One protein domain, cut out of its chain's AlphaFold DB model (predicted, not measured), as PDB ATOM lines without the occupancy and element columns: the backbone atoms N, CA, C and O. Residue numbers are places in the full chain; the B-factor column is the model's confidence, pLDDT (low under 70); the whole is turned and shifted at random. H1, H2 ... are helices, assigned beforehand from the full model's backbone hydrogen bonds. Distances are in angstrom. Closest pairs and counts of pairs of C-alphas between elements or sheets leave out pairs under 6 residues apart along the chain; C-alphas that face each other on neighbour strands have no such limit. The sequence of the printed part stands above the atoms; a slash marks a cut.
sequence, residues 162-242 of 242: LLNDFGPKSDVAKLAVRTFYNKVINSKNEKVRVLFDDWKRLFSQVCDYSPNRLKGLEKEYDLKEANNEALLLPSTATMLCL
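AT A GLANCE: This is residues 162 to 242 of the 242 residues of an uncharacterized protein of Thermococcus sp (UniProt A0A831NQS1). Two long helices, H2 and H3, meet near their ends as a V, and the short helix H6 sits between its arms, packed on H2. H1 makes a corner at the other end of H2, while H4, H5 and part of an unnamed stretch, residues 221 to 233, lie to one side of the V. The printed part has 81 residues, with six named helices in the order H1 to H6 and no named strand; the class is all helix. It is compact, with a radius of gyration of the C-alphas of 12.1 A and spans of 35 by 26 by 20 A.

HOW THE PARTS SIT: H1, residues 162 to 166, and the hub H2, residues 171 to 185, touch only at the corner, closest at the C-alphas of Phe 166 and Ala 173, 5.3 A. H2, with residue 184 alone, and H3, residues 190 to 206, only just touch, with 3 pairs of C-alphas within 8 A, closest Val 184 and Val 192 at 6.6 A; they run opposite ways at a steep tilt of 56 degrees. H4, residues 211 to 214, and H5, residues 217 to 220, meet only through their link. H2 and H6, residues 234 to 240, touch, closest at the C-alphas of Val 177 and Ser 235, 6.7 A, at a steep tilt of 63 degrees. Every O i to N i+4 pair is within hydrogen-bond range in H1 and H2, 12 of 13 in H3 and 1 of 3 in H6, where 2 of 4 O i to N i+3 pairs are; H4 and H5 are too short for an i+4 pair.

IN THESE COORDINATES: H1 begins at C-alpha 162, (25.638, 21.324, -10.129). H2 is 20.9 A long and H3 25.0 A. H6 ends at C-alpha 240, (25.845, 33.189, -7.400).

THE WHOLE: The C-alphas farthest apart, Asn 164 and Glu 190, are 34.8 A apart. The printed part has no cut, and the link from H5 to H6 is long. Residues 207 to 216 and 224 to 242 have pLDDT under 70.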
ATOM      1  N   LEU A 162      25.229  20.595 -11.327       73.50
ATOM      2  CA  LEU A 162      25.638  21.324 -10.129       73.50
ATOM      3  C   LEU A 162      24.434  21.952  -9.422       73.50
ATOM      4  O   LEU A 162      24.357  21.894  -8.198       73.50
ATOM      5  N   LEU A 163      23.477  22.506 -10.169       74.50
ATOM      6  CA  LEU A 163      22.236  23.047  -9.613       74.50
ATOM      7  C   LEU A 163      21.332  21.947  -9.038       74.50
ATOM      8  O   LEU A 163      20.691  22.168  -8.012       74.50
ATOM      9  N   ASN A 164      21.306  20.758  -9.634       77.12
ATOM     10  CA  ASN A 164      20.552  19.628  -9.093       77.12
ATOM     11  C   ASN A 164      21.117  19.141  -7.751       77.12
ATOM     12  O   ASN A 164      20.342  18.817  -6.854       77.12
ATOM     13  N   ASP A 165      22.444  19.120  -7.588       74.44
ATOM     14  CA  ASP A 165      23.082  18.590  -6.374       74.44
ATOM     15  C   ASP A 165      23.330  19.642  -5.292       74.44
ATOM     16  O   ASP A 165      23.218  19.347  -4.100       74.44
ATOM     17  N   PHE A 166      23.659  20.868  -5.690       77.50
ATOM     18  CA  PHE A 166      24.080  21.950  -4.794       77.50
ATOM     19  C   PHE A 166      23.211  23.206  -4.910       77.50
ATOM     20  O   PHE A 166      23.417  24.158  -4.157       77.50
ATOM     21  N   GLY A 167      22.241  23.220  -5.826       75.00
ATOM     22  CA  GLY A 167      21.326  24.341  -6.005       75.00
ATOM     23  C   GLY A 167      20.217  24.400  -4.951       75.00
ATOM     24  O   GLY A 167      20.120  23.533  -4.083       75.00
ATOM     25  N   PRO A 168      19.314  25.391  -5.017       74.31
ATOM     26  CA  PRO A 168      18.376  25.689  -3.935       74.31
ATOM     27  C   PRO A 168      17.306  24.607  -3.769       74.31
ATOM     28  O   PRO A 168      16.708  24.465  -2.707       74.31
ATOM     29  N   LYS A 169      17.094  23.816  -4.823       78.19
ATOM     30  CA  LYS A 169      16.123  22.727  -4.881       78.19
ATOM     31  C   LYS A 169      16.674  21.401  -4.347       78.19
ATOM     32  O   LYS A 169      15.885  20.491  -4.130       78.19
ATOM     33  N   SER A 170      17.985  21.298  -4.112       82.50
ATOM     34  CA  SER A 170      18.619  20.101  -3.550       82.50
ATOM     35  C   SER A 170      18.342  19.973  -2.055       82.50
ATOM     36  O   SER A 170      18.571  20.917  -1.295       82.50
ATOM     37  N   ASP A 171      17.952  18.780  -1.600       82.50
ATOM     38  CA  ASP A 171      17.767  18.481  -0.174       82.50
ATOM     39  C   ASP A 171      19.042  18.723   0.643       82.50
ATOM     40  O   ASP A 171      18.983  19.219   1.771       82.50
ATOM     41  N   VAL A 172      20.208  18.425   0.061       83.06
ATOM     42  CA  VAL A 172      21.510  18.636   0.709       83.06
ATOM     43  C   VAL A 172      21.763  20.126   0.906       83.06
ATOM     44  O   VAL A 172      22.145  20.548   2.000       83.06
ATOM     45  N   ALA A 173      21.508  20.935  -0.123       81.62
ATOM     46  CA  ALA A 173      21.667  22.381  -0.039       81.62
ATOM     47  C   ALA A 173      20.670  22.993   0.951       81.62
ATOM     48  O   ALA A 173      21.072  23.795   1.796       81.62
ATOM     49  N   LYS A 174      19.400  22.567   0.917       83.31
ATOM     50  CA  LYS A 174      18.376  22.996   1.881       83.31
ATOM     51  C   LYS A 174      18.781  22.685   3.310       83.31
ATOM     52  O   LYS A 174      18.741  23.567   4.168       83.31
ATOM     53  N   LEU A 175      19.229  21.460   3.572       84.12
ATOM     54  CA  LEU A 175      19.672  21.052   4.898       84.12
ATOM     55  C   LEU A 175      20.891  21.854   5.364       84.12
ATOM     56  O   LEU A 175      20.895  22.327   6.503       84.12
ATOM     57  N   ALA A 176      21.899  22.024   4.506       84.00
ATOM     58  CA  ALA A 176      23.119  22.751   4.837       84.00
ATOM     59  C   ALA A 176      22.827  24.231   5.124       84.00
ATOM     60  O   ALA A 176      23.142  24.714   6.213       84.00
ATOM     61  N   VAL A 177      22.161  24.926   4.194       83.62
ATOM     62  CA  VAL A 177      21.818  26.352   4.319       83.62
ATOM     63  C   VAL A 177      20.967  26.589   5.556       83.62
ATOM     64  O   VAL A 177      21.319  27.432   6.376       83.62
ATOM     65  N   ARG A 178      19.902  25.806   5.756       83.19
ATOM     66  CA  ARG A 178      19.029  25.939   6.929       83.19
ATOM     67  C   ARG A 178      19.784  25.711   8.237       83.19
ATOM     68  O   ARG A 178      19.588  26.457   9.194       83.19
ATOM     69  N   THR A 179      20.649  24.697   8.290       87.50
ATOM     70  CA  THR A 179      21.458  24.397   9.483       87.50
ATOM     71  C   THR A 179      22.402  25.546   9.815       87.50
ATOM     72  O   THR A 179      22.421  26.009  10.957       87.50
ATOM     73  N   PHE A 180      23.155  26.035   8.829       84.06
ATOM     74  CA  PHE A 180      24.087  27.141   9.025       84.06
ATOM     75  C   PHE A 180      23.368  28.439   9.377       84.06
ATOM     76  O   PHE A 180      23.734  29.074  10.362       84.06
ATOM     77  N   TYR A 181      22.309  28.782   8.641       84.44
ATOM     78  CA  TYR A 181      21.489  29.960   8.899       84.44
ATOM     79  C   TYR A 181      20.998  29.964  10.348       84.44
ATOM     80  O   TYR A 181      21.318  30.875  11.108       84.44
ATOM     81  N   ASN A 182      20.331  28.886  10.778       84.75
ATOM     82  CA  ASN A 182      19.808  28.766  12.138       84.75
ATOM     83  C   ASN A 182      20.905  28.826  13.204       84.75
ATOM     84  O   ASN A 182      20.662  29.343  14.294       84.75
ATOM     85  N   LYS A 183      22.104  28.302  12.927       88.62
ATOM     86  CA  LYS A 183      23.234  28.395  13.857       88.62
ATOM     87  C   LYS A 183      23.781  29.810  13.964       88.62
ATOM     88  O   LYS A 183      24.101  30.218  15.075       88.62
ATOM     89  N   VAL A 184      23.852  30.552  12.862       87.62
ATOM     90  CA  VAL A 184      24.297  31.951  12.863       87.62
ATOM     91  C   VAL A 184      23.283  32.828  13.596       87.62
ATOM     92  O   VAL A 184      23.662  33.513  14.542       87.62
ATOM     93  N   ILE A 185      21.994  32.756  13.240       84.75
ATOM     94  CA  ILE A 185      20.977  33.664  13.797       84.75
ATOM     95  C   ILE A 185      20.662  33.414  15.278       84.75
ATOM     96  O   ILE A 185      20.360  34.356  16.003       84.75
ATOM     97  N   ASN A 186      20.750  32.166  15.747       86.81
ATOM     98  CA  ASN A 186      20.430  31.815  17.136       86.81
ATOM     99  C   ASN A 186      21.665  31.777  18.049       86.81
ATOM    100  O   ASN A 186      21.543  31.495  19.245       86.81
ATOM    101  N   SER A 187      22.868  32.011  17.514       87.75
ATOM    102  CA  SER A 187      24.085  32.010  18.323       87.75
ATOM    103  C   SER A 187      24.158  33.259  19.196       87.75
ATOM    104  O   SER A 187      24.123  34.384  18.709       87.75
ATOM    105  N   LYS A 188      24.368  33.056  20.500       89.94
ATOM    106  CA  LYS A 188      24.728  34.125  21.446       89.94
ATOM    107  C   LYS A 188      26.241  34.367  21.526       89.94
ATOM    108  O   LYS A 188      26.683  35.249  22.252       89.94
ATOM    109  N   ASN A 189      27.043  33.557  20.831       92.50
ATOM    110  CA  ASN A 189      28.496  33.661  20.848       92.50
ATOM    111  C   ASN A 189      28.963  34.709  19.834       92.50
ATOM    112  O   ASN A 189      28.811  34.523  18.626       92.50
ATOM    113  N   GLU A 190      29.584  35.770  20.340       90.62
ATOM    114  CA  GLU A 190      30.115  36.877  19.548       90.62
ATOM    115  C   GLU A 190      31.127  36.420  18.489       90.62
ATOM    116  O   GLU A 190      31.105  36.920  17.368       90.62
ATOM    117  N   LYS A 191      31.933  35.383  18.766       90.69
ATOM    118  CA  LYS A 191      32.889  34.839  17.784       90.69
ATOM    119  C   LYS A 191      32.203  34.294  16.533       90.69
ATOM    120  O   LYS A 191      32.738  34.436  15.442       90.69
ATOM    121  N   VAL A 192      31.027  33.676  16.678       88.19
ATOM    122  CA  VAL A 192      30.262  33.149  15.532       88.19
ATOM    123  C   VAL A 192      29.792  34.296  14.643       88.19
ATOM    124  O   VAL A 192      29.873  34.190  13.423       88.19
ATOM    125  N   ARG A 193      29.357  35.403  15.255       85.62
ATOM    126  CA  ARG A 193      28.946  36.608  14.532       85.62
ATOM    127  C   ARG A 193      30.124  37.250  13.803       85.62
ATOM    128  O   ARG A 193      30.023  37.480  12.607       85.62
ATOM    129  N   VAL A 194      31.255  37.436  14.487       89.88
ATOM    130  CA  VAL A 194      32.473  38.014  13.892       89.88
ATOM    131  C   VAL A 194      32.972  37.181  12.708       89.88
ATOM    132  O   VAL A 194      33.238  37.736  11.649       89.88
ATOM    133  N   LEU A 195      33.038  35.850  12.842       90.00
ATOM    134  CA  LEU A 195      33.449  34.966  11.741       90.00
ATOM    135  C   LEU A 195      32.489  35.028  10.547       90.00
ATOM    136  O   LEU A 195      32.930  34.984   9.399       90.00
ATOM    137  N   PHE A 196      31.183  35.120  10.809       87.06
ATOM    138  CA  PHE A 196      30.190  35.260   9.750       87.06
ATOM    139  C   PHE A 196      30.311  36.611   9.033       87.06
ATOM    140  O   PHE A 196      30.292  36.652   7.804       87.06
ATOM    141  N   ASP A 197      30.491  37.697   9.782       86.25
ATOM    142  CA  ASP A 197      30.667  39.040   9.226       86.25
ATOM    143  C   ASP A 197      31.959  39.136   8.395       86.25
ATOM    144  O   ASP A 197      31.955  39.715   7.305       86.25
ATOM    145  N   ASP A 198      33.046  38.494   8.841       87.44
ATOM    146  CA  ASP A 198      34.294  38.399   8.078       87.44
ATOM    147  C   ASP A 198      34.138  37.585   6.790       87.44
ATOM    148  O   ASP A 198      34.622  38.003   5.735       87.44
ATOM    149  N   TRP A 199      33.426  36.456   6.843       84.56
ATOM    150  CA  TRP A 199      33.082  35.688   5.647       84.56
ATOM    151  C   TRP A 199      32.268  36.532   4.659       84.56
ATOM    152  O   TRP A 199      32.635  36.632   3.488       84.56
ATOM    153  N   LYS A 200      31.204  37.195   5.133       82.12
ATOM    154  CA  LYS A 200      30.359  38.093   4.333       82.12
ATOM    155  C   LYS A 200      31.191  39.189   3.669       82.12
ATOM    156  O   LYS A 200      31.010  39.459   2.480       82.12
ATOM    157  N   ARG A 201      32.131  39.788   4.408       83.69
ATOM    158  CA  ARG A 201      33.050  40.812   3.900       83.69
ATOM    159  C   ARG A 201      33.971  40.266   2.809       83.69
ATOM    160  O   ARG A 201      34.022  40.859   1.738       83.69
ATOM    161  N   LEU A 202      34.678  39.162   3.060       83.00
ATOM    162  CA  LEU A 202      35.608  38.558   2.094       83.00
ATOM    163  C   LEU A 202      34.888  38.095   0.827       83.00
ATOM    164  O   LEU A 202      35.355  38.344  -0.280       83.00
ATOM    165  N   PHE A 203      33.726  37.467   0.974       73.31
ATOM    166  CA  PHE A 203      32.951  36.993  -0.164       73.31
ATOM    167  C   PHE A 203      32.463  38.146  -1.055       73.31
ATOM    168  O   PHE A 203      32.578  38.073  -2.279       73.31
ATOM    169  N   SER A 204      32.003  39.245  -0.448       73.81
ATOM    170  CA  SER A 204      31.541  40.440  -1.175       73.81
ATOM    171  C   SER A 204      32.655  41.158  -1.949       73.81
ATOM    172  O   SER A 204      32.366  41.986  -2.802       73.81
ATOM    173  N   GLN A 205      33.929  40.867  -1.660       79.06
ATOM    174  CA  GLN A 205      35.066  41.402  -2.420       79.06
ATOM    175  C   GLN A 205      35.342  40.608  -3.704       79.06
ATOM    176  O   GLN A 205      35.969  41.137  -4.619       79.06
ATOM    177  N   VAL A 206      34.912  39.345  -3.764       70.50
ATOM    178  CA  VAL A 206      35.228  38.422  -4.867       70.50
ATOM    179  C   VAL A 206      34.075  38.312  -5.869       70.50
ATOM    180  O   VAL A 206      34.322  38.123  -7.057       70.50
ATOM    181  N   CYS A 207      32.826  38.459  -5.422       61.09
ATOM    182  CA  CYS A 207      31.636  38.452  -6.277       61.09
ATOM    183  C   CYS A 207      30.850  39.764  -6.040       61.09
ATOM    184  O   CYS A 207      30.683  40.164  -4.888       61.09
ATOM    185  N   ASP A 208      30.374  40.429  -7.109       60.22
ATOM    186  CA  ASP A 208      29.577  41.679  -7.057       60.22
ATOM    187  C   ASP A 208      28.174  41.405  -6.484       60.22
ATOM    188  O   ASP A 208      27.155  41.277  -7.176       60.22
ATOM    189  N   TYR A 209      28.162  41.174  -5.177       63.16
ATOM    190  CA  TYR A 209      27.017  40.744  -4.406       63.16
ATOM    191  C   TYR A 209      26.063  41.911  -4.140       63.16
ATOM    192  O   TYR A 209      26.472  42.997  -3.731       63.16
ATOM    193  N   SER A 210      24.755  41.654  -4.249       62.38
ATOM    194  CA  SER A 210      23.745  42.518  -3.639       62.38
ATOM    195  C   SER A 210      22.667  41.686  -2.930       62.38
ATOM    196  O   SER A 210      22.211  40.684  -3.487       62.38
ATOM    197  N   PRO A 211      22.190  42.100  -1.735       62.25
ATOM    198  CA  PRO A 211      21.123  41.401  -1.002       62.25
ATOM    199  C   PRO A 211      19.834  41.210  -1.805       62.25
ATOM    200  O   PRO A 211      19.047  40.305  -1.542       62.25
ATOM    201  N   ASN A 212      19.624  42.044  -2.825       64.62
ATOM    202  CA  ASN A 212      18.490  41.937  -3.733       64.62
ATOM    203  C   ASN A 212      18.537  40.677  -4.609       64.62
ATOM    204  O   ASN A 212      17.473  40.195  -4.986       64.62
ATOM    205  N   ARG A 213      19.725  40.119  -4.889       63.84
ATOM    206  CA  ARG A 213      19.879  38.859  -5.640       63.84
ATOM    207  C   ARG A 213      19.510  37.618  -4.822       63.84
ATOM    208  O   ARG A 213      19.317  36.562  -5.409       63.84
ATOM    209  N   LEU A 214      19.406  37.736  -3.494       67.00
ATOM    210  CA  LEU A 214      19.015  36.632  -2.609       67.00
ATOM    211  C   LEU A 214      17.513  36.581  -2.310       67.00
ATOM    212  O   LEU A 214      17.049  35.609  -1.719       67.00
ATOM    213  N   LYS A 215      16.749  37.601  -2.718       66.88
ATOM    214  CA  LYS A 215      15.297  37.627  -2.519       66.88
ATOM    215  C   LYS A 215      14.640  36.441  -3.226       66.88
ATOM    216  O   LYS A 215      14.872  36.214  -4.409       66.88
ATOM    217  N   GLY A 216      13.783  35.726  -2.509       69.75
ATOM    218  CA  GLY A 216      13.089  34.529  -2.971       69.75
ATOM    219  C   GLY A 216      13.764  33.217  -2.561       69.75
ATOM    220  O   GLY A 216      13.069  32.204  -2.471       69.75
ATOM    221  N   LEU A 217      15.066  33.214  -2.238       72.50
ATOM    222  CA  LEU A 217      15.760  32.005  -1.768       72.50
ATOM    223  C   LEU A 217      15.299  31.579  -0.375       72.50
ATOM    224  O   LEU A 217      15.330  30.393  -0.057       72.50
ATOM    225  N   GLU A 218      14.809  32.512   0.440       73.31
ATOM    226  CA  GLU A 218      14.198  32.203   1.730       73.31
ATOM    227  C   GLU A 218      13.031  31.217   1.603       73.31
ATOM    228  O   GLU A 218      12.856  30.362   2.468       73.31
ATOM    229  N   LYS A 219      12.279  31.281   0.493       75.62
ATOM    230  CA  LYS A 219      11.174  30.358   0.212       75.62
ATOM    231  C   LYS A 219      11.674  28.994  -0.240       75.62
ATOM    232  O   LYS A 219      11.138  27.985   0.194       75.62
ATOM    233  N   GLU A 220      12.708  28.956  -1.076       74.62
ATOM    234  CA  GLU A 220      13.306  27.698  -1.547       74.62
ATOM    235  C   GLU A 220      13.955  26.903  -0.401       74.62
ATOM    236  O   GLU A 220      13.934  25.671  -0.402       74.62
ATOM    237  N   TYR A 221      14.479  27.607   0.607       75.38
ATOM    238  CA  TYR A 221      15.122  27.026   1.788       75.38
ATOM    239  C   TYR A 221      14.207  26.873   3.018       75.38
ATOM    240  O   TYR A 221      14.700  26.524   4.094       75.38
ATOM    241  N   ASP A 222      12.898  27.110   2.878       74.81
ATOM    242  CA  ASP A 222      11.899  27.021   3.956       74.81
ATOM    243  C   ASP A 222      12.253  27.855   5.210       74.81
ATOM    244  O   ASP A 222      12.033  27.441   6.355       74.81
ATOM    245  N   LEU A 223      12.819  29.048   5.009       75.44
ATOM    246  CA  LEU A 223      13.191  29.971   6.081       75.44
ATOM    247  C   LEU A 223      12.058  30.974   6.332       75.44
ATOM    248  O   LEU A 223      11.691  31.762   5.462       75.44
ATOM    249  N   LYS A 224      11.504  30.973   7.549       63.12
ATOM    250  CA  LYS A 224      10.486  31.950   7.967       63.12
ATOM    251  C   LYS A 224      11.156  33.262   8.378       63.12
ATOM    252  O   LYS A 224      12.090  33.229   9.173       63.12
ATOM    253  N   GLU A 225      10.667  34.385   7.842       61.38
ATOM    254  CA  GLU A 225      11.141  35.751   8.154       61.38
ATOM    255  C   GLU A 225      12.668  35.903   8.031       61.38
ATOM    256  O   GLU A 225      13.355  36.377   8.935       61.38
ATOM    257  N   ALA A 226      13.222  35.438   6.907       60.88
ATOM    258  CA  ALA A 226      14.663  35.367   6.740       60.88
ATOM    259  C   ALA A 226      15.323  36.754   6.697       60.88
ATOM    260  O   ALA A 226      14.947  37.632   5.918       60.88
ATOM    261  N   ASN A 227      16.386  36.922   7.485       66.88
ATOM    262  CA  ASN A 227      17.348  37.983   7.259       66.88
ATOM    263  C   ASN A 227      18.154  37.616   6.007       66.88
ATOM    264  O   ASN A 227      19.053  36.773   6.063       66.88
ATOM    265  N   ASN A 228      17.836  38.260   4.884       63.75
ATOM    266  CA  ASN A 228      18.484  38.015   3.593       63.75
ATOM    267  C   ASN A 228      20.006  38.211   3.628       63.75
ATOM    268  O   ASN A 228      20.716  37.651   2.802       63.75
ATOM    269  N   GLU A 229      20.535  38.951   4.601       62.44
ATOM    270  CA  GLU A 229      21.977  39.090   4.775       62.44
ATOM    271  C   GLU A 229      22.640  37.874   5.431       62.44
ATOM    272  O   GLU A 229      23.820  37.627   5.197       62.44
ATOM    273  N   ALA A 230      21.894  37.103   6.227       59.47
ATOM    274  CA  ALA A 230      22.373  35.877   6.863       59.47
ATOM    275  C   ALA A 230      22.300  34.650   5.927       59.47
ATOM    276  O   ALA A 230      22.795  33.575   6.260       59.47
ATOM    277  N   LEU A 231      21.720  34.816   4.733       63.81
ATOM    278  CA  LEU A 231      21.669  33.814   3.661       63.81
ATOM    279  C   LEU A 231      22.963  33.736   2.832       63.81
ATOM    280  O   LEU A 231      23.075  32.888   1.947       63.81
ATOM    281  N   LEU A 232      23.944  34.594   3.117       65.19
ATOM    282  CA  LEU A 232      25.230  34.695   2.422       65.19
ATOM    283  C   LEU A 232      26.219  33.613   2.895       65.19
ATOM    284  O   LEU A 232      27.252  33.879   3.505       65.19
ATOM    285  N   LEU A 233      25.861  32.357   2.653       63.16
ATOM    286  CA  LEU A 233      26.583  31.178   3.114       63.16
ATOM    287  C   LEU A 233      27.402  30.548   1.974       63.16
ATOM    288  O   LEU A 233      27.062  30.717   0.803       63.16
ATOM    289  N   PRO A 234      28.455  29.769   2.279       54.44
ATOM    290  CA  PRO A 234      29.304  29.140   1.261       54.44
ATOM    291  C   PRO A 234      28.549  28.317   0.204       54.44
ATOM    292  O   PRO A 234      28.987  28.226  -0.936       54.44
ATOM    293  N   SER A 235      27.397  27.742   0.547       47.75
ATOM    294  CA  SER A 235      26.565  26.964  -0.376       47.75
ATOM    295  C   SER A 235      25.674  27.813  -1.293       47.75
ATOM    296  O   SER A 235      25.385  27.383  -2.404       47.75
ATOM    297  N   THR A 236      25.256  29.016  -0.880       52.47
ATOM    298  CA  THR A 236      24.507  29.954  -1.745       52.47
ATOM    299  C   THR A 236      25.450  30.772  -2.629       52.47
ATOM    300  O   THR A 236      25.113  31.102  -3.763       52.47
ATOM    301  N   ALA A 237      26.670  31.012  -2.148       52.44
ATOM    302  CA  ALA A 237      27.784  31.605  -2.880       52.44
ATOM    303  C   ALA A 237      28.151  30.844  -4.166       52.44
ATOM    304  O   ALA A 237      28.336  31.462  -5.213       52.44
ATOM    305  N   THR A 238      28.197  29.509  -4.112       47.00
ATOM    306  CA  THR A 238      28.488  28.658  -5.281       47.00
ATOM    307  C   THR A 238      27.465  28.839  -6.405       47.00
ATOM    308  O   THR A 238      27.831  28.749  -7.568       47.00
ATOM    309  N   MET A 239      26.204  29.144  -6.085       49.84
ATOM    310  CA  MET A 239      25.175  29.422  -7.096       49.84
ATOM    311  C   MET A 239      25.240  30.826  -7.687       49.84
ATOM    312  O   MET A 239      24.735  31.042  -8.777       49.84
ATOM    313  N   LEU A 240      25.788  31.795  -6.952       47.91
ATOM    314  CA  LEU A 240      25.845  33.189  -7.400       47.91
ATOM    315  C   LEU A 240      27.004  33.457  -8.363       47.91
ATOM    316  O   LEU A 240      26.971  34.458  -9.075       47.91
ATOM    317  N   CYS A 241      28.024  32.598  -8.349       43.09
ATOM    318  CA  CYS A 241      29.209  32.725  -9.191       43.09
ATOM    319  C   CYS A 241      29.284  31.622 -10.287       43.09
ATOM    320  O   CYS A 241      30.288  31.552 -10.995       43.09
ATOM    321  N   LEU A 242      28.243  30.780 -10.422       42.69
ATOM    322  CA  LEU A 242      27.972  29.904 -11.581       42.69
ATOM    323  C   LEU A 242      26.991  30.592 -12.537       42.69
ATOM    324  O   LEU A 242      27.169  30.417 -13.762       42.69
TER     325      LEU A 242